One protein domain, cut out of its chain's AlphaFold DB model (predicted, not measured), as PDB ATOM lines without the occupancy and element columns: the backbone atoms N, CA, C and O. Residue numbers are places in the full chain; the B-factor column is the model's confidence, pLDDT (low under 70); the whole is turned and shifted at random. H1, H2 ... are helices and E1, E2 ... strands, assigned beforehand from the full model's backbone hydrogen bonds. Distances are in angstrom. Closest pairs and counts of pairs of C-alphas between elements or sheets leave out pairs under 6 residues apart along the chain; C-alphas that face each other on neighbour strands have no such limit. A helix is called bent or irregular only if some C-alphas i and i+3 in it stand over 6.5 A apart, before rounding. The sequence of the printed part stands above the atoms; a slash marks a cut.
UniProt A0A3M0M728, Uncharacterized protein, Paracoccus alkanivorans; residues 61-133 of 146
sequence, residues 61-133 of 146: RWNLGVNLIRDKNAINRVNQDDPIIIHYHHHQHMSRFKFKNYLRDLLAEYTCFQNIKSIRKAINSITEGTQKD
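Overview. This is residues 61 to 133 of the 146 residues of an uncharacterized protein of Paracoccus alkanivorans (UniProt A0A3M0M728). A loose chain of small parts leads from a tiny two-stranded parallel sheet, E1 and E2, with the short helix H1 packed on E1, past H2 and H3 to the long helix H4, whose far half sticks out as an arm. Residues 123 to 133, of which 123 to 132 belong to H4, stand free. The printed part has 73 residues, with two named strands and four named helices in the order E1, H1, E2, H2, H3, H4, and the class is mostly helix. It is loose, with a radius of gyration of the C-alphas of 14.5 A, and elongated, spanning 46 by 29 by 17 A.

Along the chain. Find C-alpha 64 at (4.511, 20.408, 37.839), where E1 begins; it runs over residues 64 to 66, 6.5 A long. E2, residues 86 to 88, is also 6.5 A long. Between these strands look for H1, residues 74 to 80, 9.7 A long. H2 follows at residues 91 to 96, 10.3 A long, and is only just irregular: C-alphas 92 and 95 are 6.8 A apart. H3 takes residues 100 to 110 over 15.4 A. H4, residues 116 to 132, starts with C-alpha 116 at (15.006, 18.296, 20.412) and ends 24.7 A away with C-alpha 132 at (9.522, 1.725, 2.952).

Arrangement. Begin at the sheet, where E1 and E2 are parallel neighbours at 29 degrees; look for N 66 and O 87, 2.8 A apart, and N 87 and O 64, 3.0 A apart, both within hydrogen-bond range. E1, H1 and E2 make a strand-helix-strand unit, two parallel neighbour strands with a helix between them, and its crossover is right-handed. The closest C-alphas of E1 and H1 are those of Val 66 and Ala 74, 5.9 A apart. H1 and H2 are close but not clearly touching, with their closest C-alphas, Ile 75 and Arg 96, 7.0 A apart. H2 and H3 are also close but not clearly touching, at a steep tilt of 47 degrees, opposite ways; their closest C-alphas are Met 94 and Lys 100, 6.2 A apart. H3 and H4 are close but not clearly touching, at a steep tilt of 62 degrees; their closest C-alphas are Arg 104 and Ile 116, 7.5 A apart. H4 is apart from E1, E2 and H1. In H1 and H3 every O i to N i+4 pair is within hydrogen-bond range; H4 has 12 of 13 and H2 0 of 2, with 2 of 3 O i to N i+3 pairs in H2.

Size, cuts and confidence. The two C-alphas farthest apart, Gln 80 and Asp 133, are 47.1 A apart. The printed part has no cut, and no link is long. Mean pLDDT of the printed part is 74.7, and it is under 70 at residues 65 to 74, 89, 92 and 128 to 133.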
ATOM      1  N   ARG A  61       5.222  22.126  43.015       77.38
ATOM      2  CA  ARG A  61       6.595  22.315  42.506       77.38
ATOM      3  C   ARG A  61       7.371  21.002  42.357       77.38
ATOM      4  O   ARG A  61       8.328  20.950  41.582       77.38
ATOM      5  N   TRP A  62       6.975  19.947  43.074       79.50
ATOM      6  CA  TRP A  62       7.569  18.608  42.987       79.50
ATOM      7  C   TRP A  62       7.000  17.747  41.858       79.50
ATOM      8  O   TRP A  62       7.560  16.691  41.566       79.50
ATOM      9  N   ASN A  63       5.900  18.156  41.228       78.38
ATOM     10  CA  ASN A  63       5.309  17.442  40.101       78.38
ATOM     11  C   ASN A  63       4.514  18.396  39.202       78.38
ATOM     12  O   ASN A  63       3.315  18.215  38.979       78.38
ATOM     13  N   LEU A  64       5.181  19.432  38.687       76.06
ATOM     14  CA  LEU A  64       4.511  20.408  37.839       76.06
ATOM     15  C   LEU A  64       4.299  19.802  36.446       76.06
ATOM     16  O   LEU A  64       5.236  19.657  35.652       76.06
ATOM     17  N   GLY A  65       3.055  19.411  36.170       69.62
ATOM     18  CA  GLY A  65       2.649  18.785  34.917       69.62
ATOM     19  C   GLY A  65       2.416  19.809  33.810       69.62
ATOM     20  O   GLY A  65       1.546  20.671  33.916       69.62
ATOM     21  N   VAL A  66       3.137  19.686  32.695       68.31
ATOM     22  CA  VAL A  66       2.956  20.561  31.532       68.31
ATOM     23  C   VAL A  66       2.124  19.867  30.459       68.31
ATOM     24  O   VAL A  66       2.651  19.222  29.550       68.31
ATOM     25  N   ASN A  67       0.805  20.049  30.551       63.50
ATOM     26  CA  ASN A  67      -0.162  19.642  29.530       63.50
ATOM     27  C   ASN A  67      -0.819  20.871  28.882       63.50
ATOM     28  O   ASN A  67      -1.910  21.299  29.259       63.50
ATOM     29  N   LEU A  68      -0.167  21.419  27.849       52.03
ATOM     30  CA  LEU A  68      -0.652  22.608  27.127       52.03
ATOM     31  C   LEU A  68      -1.979  22.414  26.386       52.03
ATOM     32  O   LEU A  68      -2.586  23.401  25.978       52.03
ATOM     33  N   ILE A  69      -2.439  21.172  26.206       48.97
ATOM     34  CA  ILE A  69      -3.739  20.896  25.578       48.97
ATOM     35  C   ILE A  69      -4.883  21.449  26.443       48.97
ATOM     36  O   ILE A  69      -5.893  21.891  25.901       48.97
ATOM     37  N   ARG A  70      -4.723  21.473  27.774       51.81
ATOM     38  CA  ARG A  70      -5.744  21.978  28.706       51.81
ATOM     39  C   ARG A  70      -5.385  23.305  29.371       51.81
ATOM     40  O   ARG A  70      -6.302  24.035  29.729       51.81
ATOM     41  N   ASP A  71      -4.102  23.651  29.490       62.78
ATOM     42  CA  ASP A  71      -3.686  24.854  30.217       62.78
ATOM     43  C   ASP A  71      -2.673  25.703  29.431       62.78
ATOM     44  O   ASP A  71      -1.472  25.427  29.402       62.78
ATOM     45  N   LYS A  72      -3.155  26.789  28.809       61.78
ATOM     46  CA  LYS A  72      -2.306  27.781  28.122       61.78
ATOM     47  C   LYS A  72      -1.389  28.542  29.091       61.78
ATOM     48  O   LYS A  72      -0.367  29.068  28.650       61.78
ATOM     49  N   ASN A  73      -1.718  28.572  30.383       69.69
ATOM     50  CA  ASN A  73      -0.947  29.248  31.422       69.69
ATOM     51  C   ASN A  73       0.135  28.355  32.038       69.69
ATOM     52  O   ASN A  73       0.985  28.873  32.759       69.69
ATOM     53  N   ALA A  74       0.191  27.059  31.714       68.00
ATOM     54  CA  ALA A  74       1.188  26.153  32.286       68.00
ATOM     55  C   ALA A  74       2.640  26.596  32.016       68.00
ATOM     56  O   ALA A  74       3.508  26.395  32.859       68.00
ATOM     57  N   ILE A  75       2.922  27.274  30.892       70.44
ATOM     58  CA  ILE A  75       4.253  27.870  30.649       70.44
ATOM     59  C   ILE A  75       4.552  28.994  31.647       70.44
ATOM     60  O   ILE A  75       5.675  29.088  32.136       70.44
ATOM     61  N   ASN A  76       3.567  29.844  31.949       73.44
ATOM     62  CA  ASN A  76       3.745  30.934  32.906       73.44
ATOM     63  C   ASN A  76       4.003  30.376  34.304       73.44
ATOM     64  O   ASN A  76       4.940  30.822  34.951       73.44
ATOM     65  N   ARG A  77       3.266  29.334  34.699       72.00
ATOM     66  CA  ARG A  77       3.446  28.625  35.974       72.00
ATOM     67  C   ARG A  77       4.833  27.998  36.099       72.00
ATOM     68  O   ARG A  77       5.550  28.287  37.042       72.00
ATOM     69  N   VAL A  78       5.294  27.261  35.083       72.56
ATOM     70  CA  VAL A  78       6.671  26.710  35.049       72.56
ATOM     71  C   VAL A  78       7.731  27.804  35.177       72.56
ATOM     72  O   VAL A  78       8.773  27.604  35.803       72.56
ATOM     73  N   ASN A  79       7.497  28.964  34.565       72.12
ATOM     74  CA  ASN A  79       8.449  30.064  34.628       72.12
ATOM     75  C   ASN A  79       8.414  30.789  35.989       72.12
ATOM     76  O   ASN A  79       9.476  31.229  36.438       72.12
ATOM     77  N   GLN A  80       7.243  30.882  36.632       77.19
ATOM     78  CA  GLN A  80       6.999  31.593  37.895       77.19
ATOM     79  C   GLN A  80       7.301  30.754  39.144       77.19
ATOM     80  O   GLN A  80       7.979  31.245  40.039       77.19
ATOM     81  N   ASP A  81       6.853  29.499  39.187       72.19
ATOM     82  CA  ASP A  81       6.771  28.691  40.416       72.19
ATOM     83  C   ASP A  81       8.083  27.977  40.782       72.19
ATOM     84  O   ASP A  81       8.159  27.294  41.799       72.19
ATOM     85  N   ASP A  82       9.115  28.136  39.949       73.00
ATOM     86  CA  ASP A  82      10.440  27.520  40.086       73.00
ATOM     87  C   ASP A  82      10.387  26.018  40.447       73.00
ATOM     88  O   ASP A  82      10.726  25.605  41.559       73.00
ATOM     89  N   PRO A  83       9.893  25.178  39.518       78.56
ATOM     90  CA  PRO A  83       9.645  23.770  39.792       78.56
ATOM     91  C   PRO A  83      10.945  23.003  40.042       78.56
ATOM     92  O   PRO A  83      11.940  23.183  39.340       78.56
ATOM     93  N   ILE A  84      10.892  22.069  40.992       80.56
ATOM     94  CA  ILE A  84      11.988  21.143  41.297       80.56
ATOM     95  C   ILE A  84      11.994  19.999  40.277       80.56
ATOM     96  O   ILE A  84      13.047  19.600  39.784       80.56
ATOM     97  N   ILE A  85      10.808  19.487  39.927       81.56
ATOM     98  CA  ILE A  85      10.627  18.462  38.894       81.56
ATOM     99  C   ILE A  85       9.536  18.923  37.929       81.56
ATOM    100  O   ILE A  85       8.422  19.255  38.331       81.56
ATOM    101  N   ILE A  86       9.858  18.896  36.636       77.31
ATOM    102  CA  ILE A  86       8.911  19.177  35.555       77.31
ATOM    103  C   ILE A  86       8.542  17.860  34.881       77.31
ATOM    104  O   ILE A  86       9.406  17.180  34.320       77.31
ATOM    105  N   HIS A  87       7.253  17.532  34.880       77.50
ATOM    106  CA  HIS A  87       6.715  16.403  34.131       77.50
ATOM    107  C   HIS A  87       6.070  16.905  32.832       77.50
ATOM    108  O   HIS A  87       5.271  17.840  32.835       77.50
ATOM    109  N   TYR A  88       6.420  16.306  31.694       73.88
ATOM    110  CA  TYR A  88       5.919  16.700  30.378       73.88
ATOM    111  C   TYR A  88       5.472  15.477  29.574       73.88
ATOM    112  O   TYR A  88       6.177  14.475  29.515       73.88
ATOM    113  N   HIS A  89       4.331  15.590  28.892       68.81
ATOM    114  CA  HIS A  89       3.829  14.539  27.993       68.81
ATOM    115  C   HIS A  89       4.216  14.778  26.528       68.81
ATOM    116  O   HIS A  89       4.327  13.841  25.740       68.81
ATOM    117  N   HIS A  90       4.469  16.036  26.154       70.44
ATOM    118  CA  HIS A  90       4.823  16.413  24.790       70.44
ATOM    119  C   HIS A  90       6.072  17.298  24.774       70.44
ATOM    120  O   HIS A  90       6.053  18.458  25.191       70.44
ATOM    121  N   HIS A  91       7.157  16.773  24.200       70.38
ATOM    122  CA  HIS A  91       8.445  17.467  24.062       70.38
ATOM    123  C   HIS A  91       8.344  18.807  23.302       70.38
ATOM    124  O   HIS A  91       9.240  19.647  23.364       70.38
ATOM    125  N   GLN A  92       7.256  19.028  22.557       68.69
ATOM    126  CA  GLN A  92       7.049  20.228  21.746       68.69
ATOM    127  C   GLN A  92       6.965  21.521  22.561       68.69
ATOM    128  O   GLN A  92       7.174  22.600  22.012       68.69
ATOM    129  N   HIS A  93       6.681  21.419  23.853       70.19
ATOM    130  CA  HIS A  93       6.487  22.572  24.728       70.19
ATOM    131  C   HIS A  93       7.775  23.020  25.415       70.19
ATOM    132  O   HIS A  93       7.875  24.158  25.866       70.19
ATOM    133  N   MET A  94       8.794  22.163  25.408       71.31
ATOM    134  CA  MET A  94      10.044  22.383  26.130       71.31
ATOM    135  C   MET A  94      10.867  23.553  25.578       71.31
ATOM    136  O   MET A  94      11.613  24.189  26.315       71.31
ATOM    137  N   SER A  95      10.694  23.902  24.298       72.38
ATOM    138  CA  SER A  95      11.336  25.081  23.697       72.38
ATOM    139  C   SER A  95      10.828  26.414  24.264       72.38
ATOM    140  O   SER A  95      11.456  27.448  24.026       72.38
ATOM    141  N   ARG A  96       9.703  26.404  24.995       73.62
ATOM    142  CA  ARG A  96       9.034  27.594  25.542       73.62
ATOM    143  C   ARG A  96       9.333  27.834  27.026       73.62
ATOM    144  O   ARG A  96       8.919  28.861  27.553       73.62
ATOM    145  N   PHE A  97      10.037  26.920  27.695       76.06
ATOM    146  CA  PHE A  97      10.420  27.082  29.100       76.06
ATOM    147  C   PHE A  97      11.663  27.964  29.242       76.06
ATOM    148  O   PHE A  97      12.544  27.946  28.375       76.06
ATOM    149  N   LYS A  98      11.795  28.658  30.382       80.56
ATOM    150  CA  LYS A  98      13.034  29.369  30.752       80.56
ATOM    151  C   LYS A  98      14.267  28.446  30.748       80.56
ATOM    152  O   LYS A  98      15.369  28.883  30.434       80.56
ATOM    153  N   PHE A  99      14.058  27.145  30.966       79.25
ATOM    154  CA  PHE A  99      15.092  26.105  31.023       79.25
ATOM    155  C   PHE A  99      15.525  25.522  29.663       79.25
ATOM    156  O   PHE A  99      16.278  24.552  29.631       79.25
ATOM    157  N   LYS A 100      15.079  26.070  28.522       82.75
ATOM    158  CA  LYS A 100      15.347  25.488  27.186       82.75
ATOM    159  C   LYS A 100      16.835  25.245  26.876       82.75
ATOM    160  O   LYS A 100      17.160  24.276  26.197       82.75
ATOM    161  N   ASN A 101      17.722  26.122  27.354       85.62
ATOM    162  CA  ASN A 101      19.165  25.997  27.128       85.62
ATOM    163  C   ASN A 101      19.753  24.901  28.019       85.62
ATOM    164  O   ASN A 101      20.460  24.041  27.518       85.62
ATOM    165  N   TYR A 102      19.356  24.869  29.292       85.06
ATOM    166  CA  TYR A 102      19.757  23.812  30.216       85.06
ATOM    167  C   TYR A 102      19.325  22.427  29.719       85.06
ATOM    168  O   TYR A 102      20.116  21.495  29.694       85.06
ATOM    169  N   LEU A 103      18.095  22.304  29.210       81.62
ATOM    170  CA  LEU A 103      17.628  21.063  28.595       81.62
ATOM    171  C   LEU A 103      18.456  20.667  27.367       81.62
ATOM    172  O   LEU A 103      18.727  19.488  27.172       81.62
ATOM    173  N   ARG A 104      18.826  21.626  26.512       85.31
ATOM    174  CA  ARG A 104      19.695  21.354  25.359       85.31
ATOM    175  C   ARG A 104      21.033  20.784  25.826       85.31
ATOM    176  O   ARG A 104      21.486  19.807  25.242       85.31
ATOM    177  N   ASP A 105      21.619  21.376  26.859       89.62
ATOM    178  CA  ASP A 105      22.916  20.961  27.382       89.62
ATOM    179  C   ASP A 105      22.820  19.551  28.002       89.62
ATOM    180  O   ASP A 105      23.603  18.678  27.640       89.62
ATOM    181  N   LEU A 106      21.766  19.265  28.783       87.12
ATOM    182  CA  LEU A 106      21.480  17.918  29.299       87.12
ATOM    183  C   LEU A 106      21.275  16.877  28.190       87.12
ATOM    184  O   LEU A 106      21.743  15.748  28.302       87.12
ATOM    185  N   LEU A 107      20.561  17.229  27.117       85.94
ATOM    186  CA  LEU A 107      20.375  16.320  25.986       85.94
ATOM    187  C   LEU A 107      21.712  15.998  25.317       85.94
ATOM    188  O   LEU A 107      21.965  14.831  25.029       85.94
ATOM    189  N   ALA A 108      22.557  17.005  25.103       88.31
ATOM    190  CA  ALA A 108      23.865  16.821  24.484       88.31
ATOM    191  C   ALA A 108      24.838  16.024  25.369       88.31
ATOM    192  O   ALA A 108      25.690  15.317  24.838       88.31
ATOM    193  N   GLU A 109      24.712  16.135  26.693       92.50
ATOM    194  CA  GLU A 109      25.551  15.428  27.666       92.50
ATOM    195  C   GLU A 109      25.129  13.964  27.854       92.50
ATOM    196  O   GLU A 109      25.963  13.063  27.784       92.50
ATOM    197  N   TYR A 110      23.834  13.706  28.064       89.81
ATOM    198  CA  TYR A 110      23.334  12.384  28.467       89.81
ATOM    199  C   TYR A 110      22.758  11.558  27.313       89.81
ATOM    200  O   TYR A 110      22.316  10.427  27.519       89.81
ATOM    201  N   THR A 111      22.724  12.099  26.093       87.25
ATOM    202  CA  THR A 111      22.196  11.398  24.918       87.25
ATOM    203  C   THR A 111      23.064  11.645  23.685       87.25
ATOM    204  O   THR A 111      23.922  12.519  23.666       87.25
ATOM    205  N   CYS A 112      22.817  10.909  22.600       86.94
ATOM    206  CA  CYS A 112      23.462  11.168  21.309       86.94
ATOM    207  C   CYS A 112      22.868  12.374  20.548       86.94
ATOM    208  O   CYS A 112      23.289  12.672  19.427       86.94
ATOM    209  N   PHE A 113      21.880  13.070  21.119       87.56
ATOM    210  CA  PHE A 113      21.163  14.155  20.465       87.56
ATOM    211  C   PHE A 113      21.574  15.520  21.005       87.56
ATOM    212  O   PHE A 113      21.457  15.804  22.187       87.56
ATOM    213  N   GLN A 114      21.935  16.430  20.104       85.75
ATOM    214  CA  GLN A 114      22.350  17.790  20.465       85.75
ATOM    215  C   GLN A 114      21.186  18.687  20.908       85.75
ATOM    216  O   GLN A 114      21.388  19.742  21.503       85.75
ATOM    217  N   ASN A 115      19.958  18.343  20.518       83.56
ATOM    218  CA  ASN A 115      18.742  19.078  20.858       83.56
ATOM    219  C   ASN A 115      17.480  18.306  20.432       83.56
ATOM    220  O   ASN A 115      17.520  17.315  19.699       83.56
ATOM    221  N   ILE A 116      16.315  18.840  20.803       83.19
ATOM    222  CA  ILE A 116      15.006  18.296  20.412       83.19
ATOM    223  C   ILE A 116      14.827  18.205  18.886       83.19
ATOM    224  O   ILE A 116      14.174  17.282  18.399       83.19
ATOM    225  N   LYS A 117      15.407  19.124  18.098       84.88
ATOM    226  CA  LYS A 117      15.293  19.081  16.630       84.88
ATOM    227  C   LYS A 117      16.012  17.854  16.060       84.88
ATOM    228  O   LYS A 117      15.463  17.218  15.164       84.88
ATOM    229  N   SER A 118      17.183  17.489  16.593       85.50
ATOM    230  CA  SER A 118      17.868  16.248  16.199       85.50
ATOM    231  C   SER A 118      17.079  14.993  16.576       85.50
ATOM    232  O   SER A 118      17.002  14.082  15.755       85.50
ATOM    233  N   ILE A 119      16.405  14.983  17.734       85.12
ATOM    234  CA  ILE A 119      15.519  13.877  18.139       85.12
ATOM    235  C   ILE A 119      14.377  13.717  17.131       85.12
ATOM    236  O   ILE A 119      14.142  12.624  16.626       85.12
ATOM    237  N   ARG A 120      13.692  14.813  16.775       82.19
ATOM    238  CA  ARG A 120      12.598  14.775  15.788       82.19
ATOM    239  C   ARG A 120      13.052  14.268  14.430       82.19
ATOM    240  O   ARG A 120      12.351  13.472  13.823       82.19
ATOM    241  N   LYS A 121      14.217  14.721  13.958       85.62
ATOM    242  CA  LYS A 121      14.768  14.261  12.680       85.62
ATOM    243  C   LYS A 121      15.015  12.751  12.706       85.62
ATOM    244  O   LYS A 121      14.657  12.081  11.746       85.62
ATOM    245  N   ALA A 122      15.564  12.231  13.805       84.06
ATOM    246  CA  ALA A 122      15.786  10.799  13.973       84.06
ATOM    247  C   ALA A 122      14.469  10.007  14.019       84.06
ATOM    248  O   ALA A 122      14.323   9.035  13.281       84.06
ATOM    249  N   ILE A 123      13.480  10.463  14.797       82.50
ATOM    250  CA  ILE A 123      12.149   9.833  14.853       82.50
ATOM    251  C   ILE A 123      11.506   9.804  13.462       82.50
ATOM    252  O   ILE A 123      11.048   8.745  13.040       82.50
ATOM    253  N   ASN A 124      11.520  10.927  12.738       81.81
ATOM    254  CA  ASN A 124      10.953  11.020  11.391       81.81
ATOM    255  C   ASN A 124      11.666  10.085  10.407       81.81
ATOM    256  O   ASN A 124      11.006   9.388   9.652       81.81
ATOM    257  N   SER A 125      13.000   9.998  10.458       77.75
ATOM    258  CA  SER A 125      13.743   9.064   9.599       77.75
ATOM    259  C   SER A 125      13.436   7.595   9.900       77.75
ATOM    260  O   SER A 125      13.432   6.778   8.986       77.75
ATOM    261  N   ILE A 126      13.133   7.262  11.161       76.75
ATOM    262  CA  ILE A 126      12.676   5.921  11.544       76.75
ATOM    263  C   ILE A 126      11.270   5.679  10.994       76.75
ATOM    264  O   ILE A 126      11.039   4.634  10.401       76.75
ATOM    265  N   THR A 127      10.359   6.649  11.127       70.50
ATOM    266  CA  THR A 127       8.968   6.511  10.653       70.50
ATOM    267  C   THR A 127       8.879   6.420   9.127       70.50
ATOM    268  O   THR A 127       8.145   5.581   8.606       70.50
ATOM    269  N   GLU A 128       9.670   7.217   8.408       64.31
ATOM    270  CA  GLU A 128       9.796   7.175   6.945       64.31
ATOM    271  C   GLU A 128      10.516   5.904   6.460       64.31
ATOM    272  O   GLU A 128      10.175   5.369   5.406       64.31
ATOM    273  N   GLY A 129      11.474   5.382   7.236       55.44
ATOM    274  CA  GLY A 129      12.123   4.090   6.985       55.44
ATOM    275  C   GLY A 129      11.161   2.910   7.146       55.44
ATOM    276  O   GLY A 129      11.043   2.090   6.242       55.44
ATOM    277  N   THR A 130      10.371   2.883   8.225       50.53
ATOM    278  CA  THR A 130       9.325   1.864   8.444       50.53
ATOM    279  C   THR A 130       8.177   1.916   7.434       50.53
ATOM    280  O   THR A 130       7.442   0.945   7.305       50.53
ATOM    281  N   GLN A 131       7.994   3.024   6.707       45.69
ATOM    282  CA  GLN A 131       7.040   3.080   5.592       45.69
ATOM    283  C   GLN A 131       7.585   2.470   4.294       45.69
ATOM    284  O   GLN A 131       6.787   2.101   3.433       45.69
ATOM    285  N   LYS A 132       8.910   2.363   4.129       46.03
ATOM    286  CA  LYS A 132       9.522   1.725   2.952       46.03
ATOM    287  C   LYS A 132       9.628   0.209   3.097       46.03
ATOM    288  O   LYS A 132       9.482  -0.494   2.101       46.03
ATOM    289  N   ASP A 133       9.763  -0.274   4.326       41.69
ATOM    290  CA  ASP A 133       9.799  -1.697   4.656       41.69
ATOM    291  C   ASP A 133       8.423  -2.100   5.201       41.69
ATOM    292  O   ASP A 133       8.193  -2.168   6.406       41.69
TER     293      ASP A 133